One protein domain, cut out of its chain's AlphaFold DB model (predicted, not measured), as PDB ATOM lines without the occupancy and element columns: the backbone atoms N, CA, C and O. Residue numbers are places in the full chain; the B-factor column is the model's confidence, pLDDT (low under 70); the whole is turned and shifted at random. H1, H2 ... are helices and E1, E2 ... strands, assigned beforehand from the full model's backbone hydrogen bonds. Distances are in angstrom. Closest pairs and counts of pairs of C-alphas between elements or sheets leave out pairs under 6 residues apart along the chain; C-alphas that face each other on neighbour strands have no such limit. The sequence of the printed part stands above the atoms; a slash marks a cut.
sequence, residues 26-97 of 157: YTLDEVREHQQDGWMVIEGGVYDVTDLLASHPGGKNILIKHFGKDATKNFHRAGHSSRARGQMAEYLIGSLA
ATOM      1  N   TYR A  26     -37.490 -20.101 -34.963       90.38
ATOM      2  CA  TYR A  26     -38.528 -19.780 -33.991       90.38
ATOM      3  C   TYR A  26     -38.055 -18.670 -33.065       90.38
ATOM      4  O   TYR A  26     -36.880 -18.620 -32.700       90.38
ATOM      5  N   THR A  27     -38.942 -17.776 -32.652       91.12
ATOM      6  CA  THR A  27     -38.581 -16.775 -31.634       91.12
ATOM      7  C   THR A  27     -38.728 -17.348 -30.225       91.12
ATOM      8  O   THR A  27     -39.452 -18.315 -30.000       91.12
ATOM      9  N   LEU A  28     -38.056 -16.749 -29.238       87.56
ATOM     10  CA  LEU A  28     -38.245 -17.145 -27.839       87.56
ATOM     11  C   LEU A  28     -39.690 -16.940 -27.368       87.56
ATOM     12  O   LEU A  28     -40.155 -17.694 -26.519       87.56
ATOM     13  N   ASP A  29     -40.377 -15.928 -27.894       89.38
ATOM     14  CA  ASP A  29     -41.768 -15.646 -27.541       89.38
ATOM     15  C   ASP A  29     -42.720 -16.685 -28.138       89.38
ATOM     16  O   ASP A  29     -43.560 -17.209 -27.416       89.38
ATOM     17  N   GLU A  30     -42.495 -17.108 -29.381       88.75
ATOM     18  CA  GLU A  30     -43.227 -18.220 -29.999       88.75
ATOM     19  C   GLU A  30     -43.044 -19.521 -29.206       88.75
ATOM     20  O   GLU A  30     -44.011 -20.176 -28.828       88.75
ATOM     21  N   VAL A  31     -41.810 -19.856 -28.814       88.75
ATOM     22  CA  VAL A  31     -41.561 -21.040 -27.973       88.75
ATOM     23  C   VAL A  31     -42.268 -20.937 -26.612       88.75
ATOM     24  O   VAL A  31     -42.706 -21.951 -26.070       88.75
ATOM     25  N   ARG A  32     -42.422 -19.732 -26.046       88.38
ATOM     26  CA  ARG A  32     -43.143 -19.518 -24.776       88.38
ATOM     27  C   ARG A  32     -44.648 -19.719 -24.895       88.38
ATOM     28  O   ARG A  32     -45.259 -20.033 -23.873       88.38
ATOM     29  N   GLU A  33     -45.232 -19.521 -26.071       88.75
ATOM     30  CA  GLU A  33     -46.647 -19.810 -26.326       88.75
ATOM     31  C   GLU A  33     -46.893 -21.328 -26.342       88.75
ATOM     32  O   GLU A  33     -47.888 -21.803 -25.794       88.75
ATOM     33  N   HIS A  34     -45.911 -22.105 -26.805       84.38
ATOM     34  CA  HIS A  34     -45.926 -23.572 -26.865       84.38
ATOM     35  C   HIS A  34     -45.571 -24.276 -25.535       84.38
ATOM     36  O   HIS A  34     -44.904 -25.313 -25.496       84.38
ATOM     37  N   GLN A  35     -46.039 -23.744 -24.402       81.25
ATOM     38  CA  GLN A  35     -45.822 -24.356 -23.078       81.25
ATOM     39  C   GLN A  35     -46.537 -25.699 -22.889       81.25
ATOM     40  O   GLN A  35     -46.133 -26.487 -22.034       81.25
ATOM     41  N   GLN A  36     -47.615 -25.945 -23.632       80.50
ATOM     42  CA  GLN A  36     -48.397 -27.181 -23.532       80.50
ATOM     43  C   GLN A  36     -47.943 -28.242 -24.537       80.50
ATOM     44  O   GLN A  36     -48.054 -29.430 -24.243       80.50
ATOM     45  N   ASP A  37     -47.359 -27.807 -25.653       83.12
ATOM     46  CA  ASP A  37     -46.895 -28.657 -26.756       83.12
ATOM     47  C   ASP A  37     -45.501 -29.239 -26.508       83.12
ATOM     48  O   ASP A  37     -44.880 -29.779 -27.408       83.12
ATOM     49  N   GLY A  38     -44.957 -29.087 -25.298       88.31
ATOM     50  CA  GLY A  38     -43.689 -29.705 -24.926       88.31
ATOM     51  C   GLY A  38     -42.461 -29.124 -25.620       88.31
ATOM     52  O   GLY A  38     -41.423 -29.781 -25.660       88.31
ATOM     53  N   TRP A  39     -42.543 -27.898 -26.134       93.12
ATOM     54  CA  TRP A  39     -41.404 -27.262 -26.786       93.12
ATOM     55  C   TRP A  39     -40.409 -26.731 -25.763       93.12
ATOM     56  O   TRP A  39     -40.767 -26.157 -24.728       93.12
ATOM     57  N   MET A  40     -39.125 -26.906 -26.058       92.50
ATOM     58  CA  MET A  40     -38.046 -26.410 -25.216       92.50
ATOM     59  C   MET A  40     -36.822 -26.021 -26.037       92.50
ATOM     60  O   MET A  40     -36.589 -26.533 -27.132       92.50
ATOM     61  N   VAL A  41     -36.016 -25.121 -25.477       92.94
ATOM     62  CA  VAL A  41     -34.768 -24.680 -26.101       92.94
ATOM     63  C   VAL A  41     -33.585 -25.347 -25.413       92.94
ATOM     64  O   VAL A  41     -33.491 -25.336 -24.183       92.94
ATOM     65  N   ILE A  42     -32.669 -25.904 -26.208       91.88
ATOM     66  CA  ILE A  42     -31.399 -26.469 -25.740       91.88
ATOM     67  C   ILE A  42     -30.285 -26.020 -26.692       91.88
ATOM     68  O   ILE A  42     -30.358 -26.263 -27.891       91.88
ATOM     69  N   GLU A  43     -29.254 -25.353 -26.172       89.75
ATOM     70  CA  GLU A  43     -28.080 -24.900 -26.940       89.75
ATOM     71  C   GLU A  43     -28.447 -24.071 -28.195       89.75
ATOM     72  O   GLU A  43     -27.757 -24.104 -29.210       89.75
ATOM     73  N   GLY A  44     -29.557 -23.323 -28.145       88.38
ATOM     74  CA  GLY A  44     -30.053 -22.513 -29.269       88.38
ATOM     75  C   GLY A  44     -30.880 -23.274 -30.316       88.38
ATOM     76  O   GLY A  44     -31.428 -22.648 -31.223       88.38
ATOM     77  N   GLY A  45     -31.022 -24.594 -30.179       91.44
ATOM     78  CA  GLY A  45     -31.980 -25.406 -30.930       91.44
ATOM     79  C   GLY A  45     -33.345 -25.450 -30.241       91.44
ATOM     80  O   GLY A  45     -33.421 -25.411 -29.011       91.44
ATOM     81  N   VAL A  46     -34.414 -25.543 -31.029       92.81
ATOM     82  CA  VAL A  46     -35.786 -25.743 -30.548       92.81
ATOM     83  C   VAL A  46     -36.174 -27.196 -30.788       92.81
ATOM     84  O   VAL A  46     -36.041 -27.702 -31.905       92.81
ATOM     85  N   TYR A  47     -36.633 -27.856 -29.727       92.12
ATOM     86  CA  TYR A  47     -36.945 -29.281 -29.708       92.12
ATOM     87  C   TYR A  47     -38.374 -29.516 -29.235       92.12
ATOM     88  O   TYR A  47     -38.810 -28.889 -28.265       92.12
ATOM     89  N   ASP A  48     -39.053 -30.463 -29.876       92.81
ATOM     90  CA  ASP A  48     -40.339 -30.992 -29.428       92.81
ATOM     91  C   ASP A  48     -40.116 -32.312 -28.683       92.81
ATOM     92  O   ASP A  48     -39.774 -33.337 -29.271       92.81
ATOM     93  N   VAL A  49     -40.278 -32.286 -27.360       90.75
ATOM     94  CA  VAL A  49     -40.067 -33.460 -26.499       90.75
ATOM     95  C   VAL A  49     -41.376 -34.100 -26.040       90.75
ATOM     96  O   VAL A  49     -41.372 -34.861 -25.066       90.75
ATOM     97  N   THR A  50     -42.494 -33.823 -26.716       90.06
ATOM     98  CA  THR A  50     -43.817 -34.366 -26.368       90.06
ATOM     99  C   THR A  50     -43.800 -35.888 -26.288       90.06
ATOM    100  O   THR A  50     -44.217 -36.464 -25.279       90.06
ATOM    101  N   ASP A  51     -43.201 -36.544 -27.281       87.75
ATOM    102  CA  ASP A  51     -43.082 -38.004 -27.322       87.75
ATOM    103  C   ASP A  51     -42.110 -38.551 -26.263       87.75
ATOM    104  O   ASP A  51     -42.254 -39.673 -25.764       87.75
ATOM    105  N   LEU A  52     -41.132 -37.739 -25.851       87.12
ATOM    106  CA  LEU A  52     -40.130 -38.125 -24.861       87.12
ATOM    107  C   LEU A  52     -40.689 -38.097 -23.429       87.12
ATOM    108  O   LEU A  52     -40.123 -38.743 -22.548       87.12
ATOM    109  N   LEU A  53     -41.818 -37.427 -23.173       87.75
ATOM    110  CA  LEU A  53     -42.403 -37.297 -21.832       87.75
ATOM    111  C   LEU A  53     -42.613 -38.644 -21.124       87.75
ATOM    112  O   LEU A  53     -42.320 -38.766 -19.933       87.75
ATOM    113  N   ALA A  54     -43.115 -39.653 -21.835       86.12
ATOM    114  CA  ALA A  54     -43.398 -40.970 -21.261       86.12
ATOM    115  C   ALA A  54     -42.152 -41.866 -21.155       86.12
ATOM    116  O   ALA A  54     -42.094 -42.733 -20.286       86.12
ATOM    117  N   SER A  55     -41.163 -41.646 -22.025       86.50
ATOM    118  CA  SER A  55     -39.972 -42.494 -22.164       86.50
ATOM    119  C   SER A  55     -38.728 -41.917 -21.471       86.50
ATOM    120  O   SER A  55     -37.686 -42.566 -21.397       86.50
ATOM    121  N   HIS A  56     -38.811 -40.697 -20.932       87.56
ATOM    122  CA  HIS A  56     -37.668 -40.021 -20.333       87.56
ATOM    123  C   HIS A  56     -37.231 -40.684 -19.008       87.56
ATOM    124  O   HIS A  56     -37.990 -40.643 -18.033       87.56
ATOM    125  N   PRO A  57     -35.988 -41.206 -18.893       85.88
ATOM    126  CA  PRO A  57     -35.510 -41.886 -17.681       85.88
ATOM    127  C   PRO A  57     -35.482 -41.002 -16.422       85.88
ATOM    128  O   PRO A  57     -35.540 -41.516 -15.309       85.88
ATOM    129  N   GLY A  58     -35.415 -39.673 -16.579       83.62
ATOM    130  CA  GLY A  58     -35.498 -38.708 -15.472       83.62
ATOM    131  C   GLY A  58     -36.929 -38.324 -15.067       83.62
ATOM    132  O   GLY A  58     -37.113 -37.473 -14.197       83.62
ATOM    133  N   GLY A  59     -37.938 -38.922 -15.710       87.69
ATOM    134  CA  GLY A  59     -39.358 -38.649 -15.507       87.69
ATOM    135  C   GLY A  59     -39.862 -37.395 -16.229       87.69
ATOM    136  O   GLY A  59     -39.105 -36.477 -16.536       87.69
ATOM    137  N   LYS A  60     -41.179 -37.333 -16.466       88.88
ATOM    138  CA  LYS A  60     -41.857 -36.209 -17.145       88.88
ATOM    139  C   LYS A  60     -41.869 -34.899 -16.358       88.88
ATOM    140  O   LYS A  60     -41.844 -33.821 -16.939       88.88
ATOM    141  N   ASN A  61     -41.880 -34.978 -15.027       87.56
ATOM    142  CA  ASN A  61     -42.040 -33.807 -14.156       87.56
ATOM    143  C   ASN A  61     -40.900 -32.795 -14.303       87.56
ATOM    144  O   ASN A  61     -41.094 -31.612 -14.034       87.56
ATOM    145  N   ILE A  62     -39.705 -33.256 -14.683       88.19
ATOM    146  CA  ILE A  62     -38.565 -32.370 -14.912       88.19
ATOM    147  C   ILE A  62     -38.690 -31.650 -16.259       88.19
ATOM    148  O   ILE A  62     -38.355 -30.477 -16.322       88.19
ATOM    149  N   LEU A  63     -39.235 -32.301 -17.291       89.31
ATOM    150  CA  LEU A  63     -39.436 -31.715 -18.619       89.31
ATOM    151  C   LEU A  63     -40.528 -30.640 -18.578       89.31
ATOM    152  O   LEU A  63     -40.279 -29.502 -18.963       89.31
ATOM    153  N   ILE A  64     -41.678 -30.958 -17.973       90.50
ATOM    154  CA  ILE A  64     -42.847 -30.061 -17.890       90.50
ATOM    155  C   ILE A  64     -42.503 -28.714 -17.230       90.50
ATOM    156  O   ILE A  64     -43.011 -27.669 -17.623       90.50
ATOM    157  N   LYS A  65     -41.594 -28.701 -16.245       89.56
ATOM    158  CA  LYS A  65     -41.152 -27.462 -15.571       89.56
ATOM    159  C   LYS A  65     -40.376 -26.507 -16.486       89.56
ATOM    160  O   LYS A  65     -40.253 -25.320 -16.161       89.56
ATOM    161  N   HIS A  66     -39.823 -27.027 -17.577       90.44
ATOM    162  CA  HIS A  66     -38.959 -26.311 -18.510       90.44
ATOM    163  C   HIS A  66     -39.583 -26.107 -19.892       90.44
ATOM    164  O   HIS A  66     -38.911 -25.563 -20.764       90.44
ATOM    165  N   PHE A  67     -40.854 -26.466 -20.079       92.31
ATOM    166  CA  PHE A  67     -41.579 -26.148 -21.305       92.31
ATOM    167  C   PHE A  67     -41.674 -24.637 -21.525       92.31
ATOM    168  O   PHE A  67     -41.815 -23.854 -20.578       92.31
ATOM    169  N   GLY A  68     -41.518 -24.236 -22.785       89.81
ATOM    170  CA  GLY A  68     -41.472 -22.846 -23.227       89.81
ATOM    171  C   GLY A  68     -40.274 -22.042 -22.712       89.81
ATOM    172  O   GLY A  68     -40.318 -20.811 -22.687       89.81
ATOM    173  N   LYS A  69     -39.218 -22.705 -22.224       91.00
ATOM    174  CA  LYS A  69     -38.033 -22.059 -21.637       91.00
ATOM    175  C   LYS A  69     -36.739 -22.669 -22.166       91.00
ATOM    176  O   LYS A  69     -36.710 -23.768 -22.716       91.00
ATOM    177  N   ASP A  70     -35.647 -21.947 -21.931       91.69
ATOM    178  CA  ASP A  70     -34.298 -22.463 -22.127       91.69
ATOM    179  C   ASP A  70     -33.927 -23.443 -21.005       91.69
ATOM    180  O   ASP A  70     -33.824 -23.087 -19.825       91.69
ATOM    181  N   ALA A  71     -33.739 -24.700 -21.391       91.19
ATOM    182  CA  ALA A  71     -33.388 -25.801 -20.514       91.19
ATOM    183  C   ALA A  71     -31.910 -26.198 -20.615       91.19
ATOM    184  O   ALA A  71     -31.505 -27.149 -19.943       91.19
ATOM    185  N   THR A  72     -31.091 -25.470 -21.380       91.88
ATOM    186  CA  THR A  72     -29.663 -25.753 -21.611       91.88
ATOM    187  C   THR A  72     -28.920 -26.024 -20.302       91.88
ATOM    188  O   THR A  72     -28.301 -27.072 -20.117       91.88
ATOM    189  N   LYS A  73     -29.071 -25.141 -19.306       90.75
ATOM    190  CA  LYS A  73     -28.427 -25.293 -17.986       90.75
ATOM    191  C   LYS A  73     -28.833 -26.581 -17.264       90.75
ATOM    192  O   LYS A  73     -28.023 -27.197 -16.571       90.75
ATOM    193  N   ASN A  74     -30.093 -26.983 -17.398       90.06
ATOM    194  CA  ASN A  74     -30.626 -28.176 -16.748       90.06
ATOM    195  C   ASN A  74     -30.204 -29.442 -17.481       90.06
ATOM    196  O   ASN A  74     -29.848 -30.423 -16.830       90.06
ATOM    197  N   PHE A  75     -30.156 -29.376 -18.807       89.94
ATOM    198  CA  PHE A  75     -29.650 -30.434 -19.658       89.94
ATOM    199  C   PHE A  75     -28.178 -30.761 -19.358       89.94
ATOM    200  O   PHE A  75     -27.842 -31.931 -19.155       89.94
ATOM    201  N   HIS A  76     -27.320 -29.739 -19.229       89.62
ATOM    202  CA  HIS A  76     -25.915 -29.926 -18.853       89.62
ATOM    203  C   HIS A  76     -25.758 -30.496 -17.442       89.62
ATOM    204  O   HIS A  76     -24.982 -31.429 -17.243       89.62
ATOM    205  N   ARG A  77     -26.517 -29.979 -16.466       89.12
ATOM    206  CA  ARG A  77     -26.451 -30.445 -15.072       89.12
ATOM    207  C   ARG A  77     -26.897 -31.899 -14.912       89.12
ATOM    208  O   ARG A  77     -26.379 -32.595 -14.048       89.12
ATOM    209  N   ALA A  78     -27.848 -32.353 -15.728       87.75
ATOM    210  CA  ALA A  78     -28.316 -33.736 -15.711       87.75
ATOM    211  C   ALA A  78     -27.252 -34.740 -16.193       87.75
ATOM    212  O   ALA A  78     -27.344 -35.918 -15.860       87.75
ATOM    213  N   GLY A  79     -26.238 -34.297 -16.946       88.38
ATOM    214  CA  GLY A  79     -25.121 -35.156 -17.342       88.38
ATOM    215  C   GLY A  79     -25.490 -36.232 -18.370       88.38
ATOM    216  O   GLY A  79     -25.041 -37.369 -18.254       88.38
ATOM    217  N   HIS A  80     -26.293 -35.893 -19.384       88.94
ATOM    218  CA  HIS A  80     -26.657 -36.828 -20.454       88.94
ATOM    219  C   HIS A  80     -25.420 -37.395 -21.177       88.94
ATOM    220  O   HIS A  80     -24.441 -36.686 -21.424       88.94
ATOM    221  N   SER A  81     -25.459 -38.682 -21.534       89.88
ATOM    222  CA  SER A  81     -24.393 -39.331 -22.306       89.88
ATOM    223  C   SER A  81     -24.352 -38.811 -23.750       89.88
ATOM    224  O   SER A  81     -25.336 -38.275 -24.259       89.88
ATOM    225  N   SER A  82     -23.233 -38.999 -24.456       88.31
ATOM    226  CA  SER A  82     -23.106 -38.573 -25.861       88.31
ATOM    227  C   SER A  82     -24.146 -39.227 -26.775       88.31
ATOM    228  O   SER A  82     -24.645 -38.588 -27.695       88.31
ATOM    229  N   ARG A  83     -24.540 -40.475 -26.480       87.56
ATOM    230  CA  ARG A  83     -25.625 -41.159 -27.196       87.56
ATOM    231  C   ARG A  83     -26.965 -40.449 -26.998       87.56
ATOM    232  O   ARG A  83     -27.668 -40.234 -27.975       87.56
ATOM    233  N   ALA A  84     -27.292 -40.062 -25.763       85.81
ATOM    234  CA  ALA A  84     -28.529 -39.341 -25.469       85.81
ATOM    235  C   ALA A  84     -28.561 -37.968 -26.158       85.81
ATOM    236  O   ALA A  84     -29.589 -37.592 -26.708       85.81
ATOM    237  N   ARG A  85     -27.421 -37.261 -26.218       87.44
ATOM    238  CA  ARG A  85     -27.307 -36.013 -26.994       87.44
ATOM    239  C   ARG A  85     -27.577 -36.230 -28.482       87.44
ATOM    240  O   ARG A  85     -28.281 -35.436 -29.087       87.44
ATOM    241  N   GLY A  86     -27.058 -37.319 -29.052       87.50
ATOM    242  CA  GLY A  86     -27.298 -37.666 -30.454       87.50
ATOM    243  C   GLY A  86     -28.769 -37.942 -30.770       87.50
ATOM    244  O   GLY A  86     -29.236 -37.575 -31.839       87.50
ATOM    245  N   GLN A  87     -29.516 -38.526 -29.828       87.00
ATOM    246  CA  GLN A  87     -30.952 -38.780 -30.000       87.00
ATOM    247  C   GLN A  87     -31.797 -37.499 -29.979       87.00
ATOM    248  O   GLN A  87     -32.885 -37.492 -30.538       87.00
ATOM    249  N   MET A  88     -31.304 -36.399 -29.400       86.69
ATOM    250  CA  MET A  88     -32.041 -35.127 -29.415       86.69
ATOM    251  C   MET A  88     -32.221 -34.569 -30.826       86.69
ATOM    252  O   MET A  88     -33.192 -33.864 -31.075       86.69
ATOM    253  N   ALA A  89     -31.315 -34.897 -31.752       87.06
ATOM    254  CA  ALA A  89     -31.393 -34.432 -33.133       87.06
ATOM    255  C   ALA A  89     -32.665 -34.913 -33.855       87.06
ATOM    256  O   ALA A  89     -33.109 -34.250 -34.785       87.06
ATOM    257  N   GLU A  90     -33.263 -36.026 -33.417       88.50
ATOM    258  CA  GLU A  90     -34.526 -36.549 -33.960       88.50
ATOM    259  C   GLU A  90     -35.733 -35.677 -33.582       88.50
ATOM    260  O   GLU A  90     -36.704 -35.604 -34.328       88.50
ATOM    261  N   TYR A  91     -35.639 -34.967 -32.458       90.31
ATOM    262  CA  TYR A  91     -36.687 -34.100 -31.916       90.31
ATOM    263  C   TYR A  91     -36.491 -32.621 -32.280       90.31
ATOM    264  O   TYR A  91     -37.231 -31.759 -31.805       90.31
ATOM    265  N   LEU A  92     -35.463 -32.297 -33.070       90.94
ATOM    266  CA  LEU A  92     -35.156 -30.928 -33.471       90.94
ATOM    267  C   LEU A  92     -36.176 -30.450 -34.513       90.94
ATOM    268  O   LEU A  92     -36.188 -30.931 -35.643       90.94
ATOM    269  N   ILE A  93     -36.970 -29.442 -34.154       91.31
ATOM    270  CA  ILE A  93     -37.915 -28.799 -35.078       91.31
ATOM    271  C   ILE A  93     -37.309 -27.566 -35.754       91.31
ATOM    272  O   ILE A  93     -37.708 -27.192 -36.858       91.31
ATOM    273  N   GLY A  94     -36.324 -26.927 -35.115       90.94
ATOM    274  CA  GLY A  94     -35.724 -25.705 -35.635       90.94
ATOM    275  C   GLY A  94     -34.663 -25.085 -34.736       90.94
ATOM    276  O   GLY A  94     -34.119 -25.721 -33.838       90.94
ATOM    277  N   SER A  95     -34.358 -23.816 -34.989       90.75
ATOM    278  CA  SER A  95     -33.360 -23.032 -34.243       90.75
ATOM    279  C   SER A  95     -33.936 -21.694 -33.789       90.75
ATOM    280  O   SER A  95     -34.897 -21.202 -34.376       90.75
ATOM    281  N   LEU A  96     -33.378 -21.098 -32.738       89.75
ATOM    282  CA  LEU A  96     -33.844 -19.798 -32.262       89.75
ATOM    283  C   LEU A  96     -33.424 -18.651 -33.199       89.75
ATOM    284  O   LEU A  96     -32.240 -18.430 -33.454       89.75
ATOM    285  N   ALA A  97     -34.399 -17.865 -33.652       83.75
ATOM    286  CA  ALA A  97     -34.201 -16.618 -34.377       83.75
ATOM    287  C   ALA A  97     -33.526 -15.581 -33.461       83.75
ATOM    288  O   ALA A  97     -34.064 -15.225 -32.414       83.75
TER     289      ALA A  97
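AT A GLANCE: This is residues 26 to 97 of the 157 residues of the protein "Hypothetical protein" of Eutreptiella gymnastica (UniProt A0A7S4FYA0). A small antiparallel sheet of three strands, E1, E2 and E3, has the short helix H1 over one face, while away from H1 four more short helices, H2 to H5, are strung round a loose, open ring. Of these, H5 is on the opposite face from H1 and H4 only grazes the sheet; residues 79 to 84, of which 82 to 84 belong to H5, stick out. The printed part has 72 residues, with five named helices and three named strands in the order H1 E1 E2 H2 H3 H4 H5 E3, and the sheet order is E1 E2 E3. The class is mixed, helices and strands. The whole is compact, with a radius of gyration of the C-alphas of 11.1 A and spans of 29 by 21 by 20 A.

IN THESE COORDINATES: Start at Tyr 26 and find C-alpha 28 at (-38.245, -17.145, -27.839), where H1, residues 28 to 33, begins. Next come E1, residues 39 to 42, 10.1 A long, and E2, residues 45 to 48, 10.2 A long. Look then for the short helices H2, residues 52 to 55, and H3, residues 60 to 64. H4, residues 72 to 78, is 10.0 A long. From C-alpha 82 at (-23.106, -38.573, -25.861) H5, residues 82 to 91, runs 15.5 A. With no residue between them, E3, residues 92 to 96, follows, 11.3 A long, and ends at C-alpha 96 at (-33.844, -19.798, -32.262).

HOW THE PARTS SIT: Begin at the hairpin E1 and E2, antiparallel at 147 degrees, where N 40 and O 47 are 3.0 A apart, within hydrogen-bond range. E2 and E3 are antiparallel at 140 degrees, with N 46 and O 94 at 2.8 A, within hydrogen-bond range; E1 and E3 are the edge strands. H1 is on the sheet at a height of 7.7 A, only just over E1, with 3 of its 6 C-alphas falling there; it runs along the strands, at 11 degrees to E1 on the local plane. The closest C-alphas of H1 and E1 are those of Val 31 and Trp 39, 6.3 A apart. H5 is on the opposite face and only just stands up from the sheet, rising 40.4 degrees; its closest C-alpha pair with E2 is Tyr 91 and Tyr 47, 5.3 A. H4 only grazes the sheet, with its residues 72 to 76. H2 is not on the sheet, nor, only just, is H3, with 4 pairs of C-alphas within 10 A. H2 and H3 only just touch, with 3 pairs within 8 A, and only at the corner; their closest C-alphas are Leu 53 and Lys 60, 4.8 A apart. Among the helices, H3 and H4 are apart, as are H4 and H5. In H1, H3 and H4 every O i to N i+4 pair is within hydrogen-bond range, in H5 3 of 6; H2 is too short for such a pair.

THE WHOLE: The C-alphas farthest apart, Pro 57 and Ala 97, are 30.3 A from each other, while those of Tyr 26 and Ala 97 are 5.4 A apart. The printed part has no cut. The link H3 to H4, 7 residues, is short; the other links are tight. The mean pLDDT of the printed part is 88.9, and no printed residue is under 70.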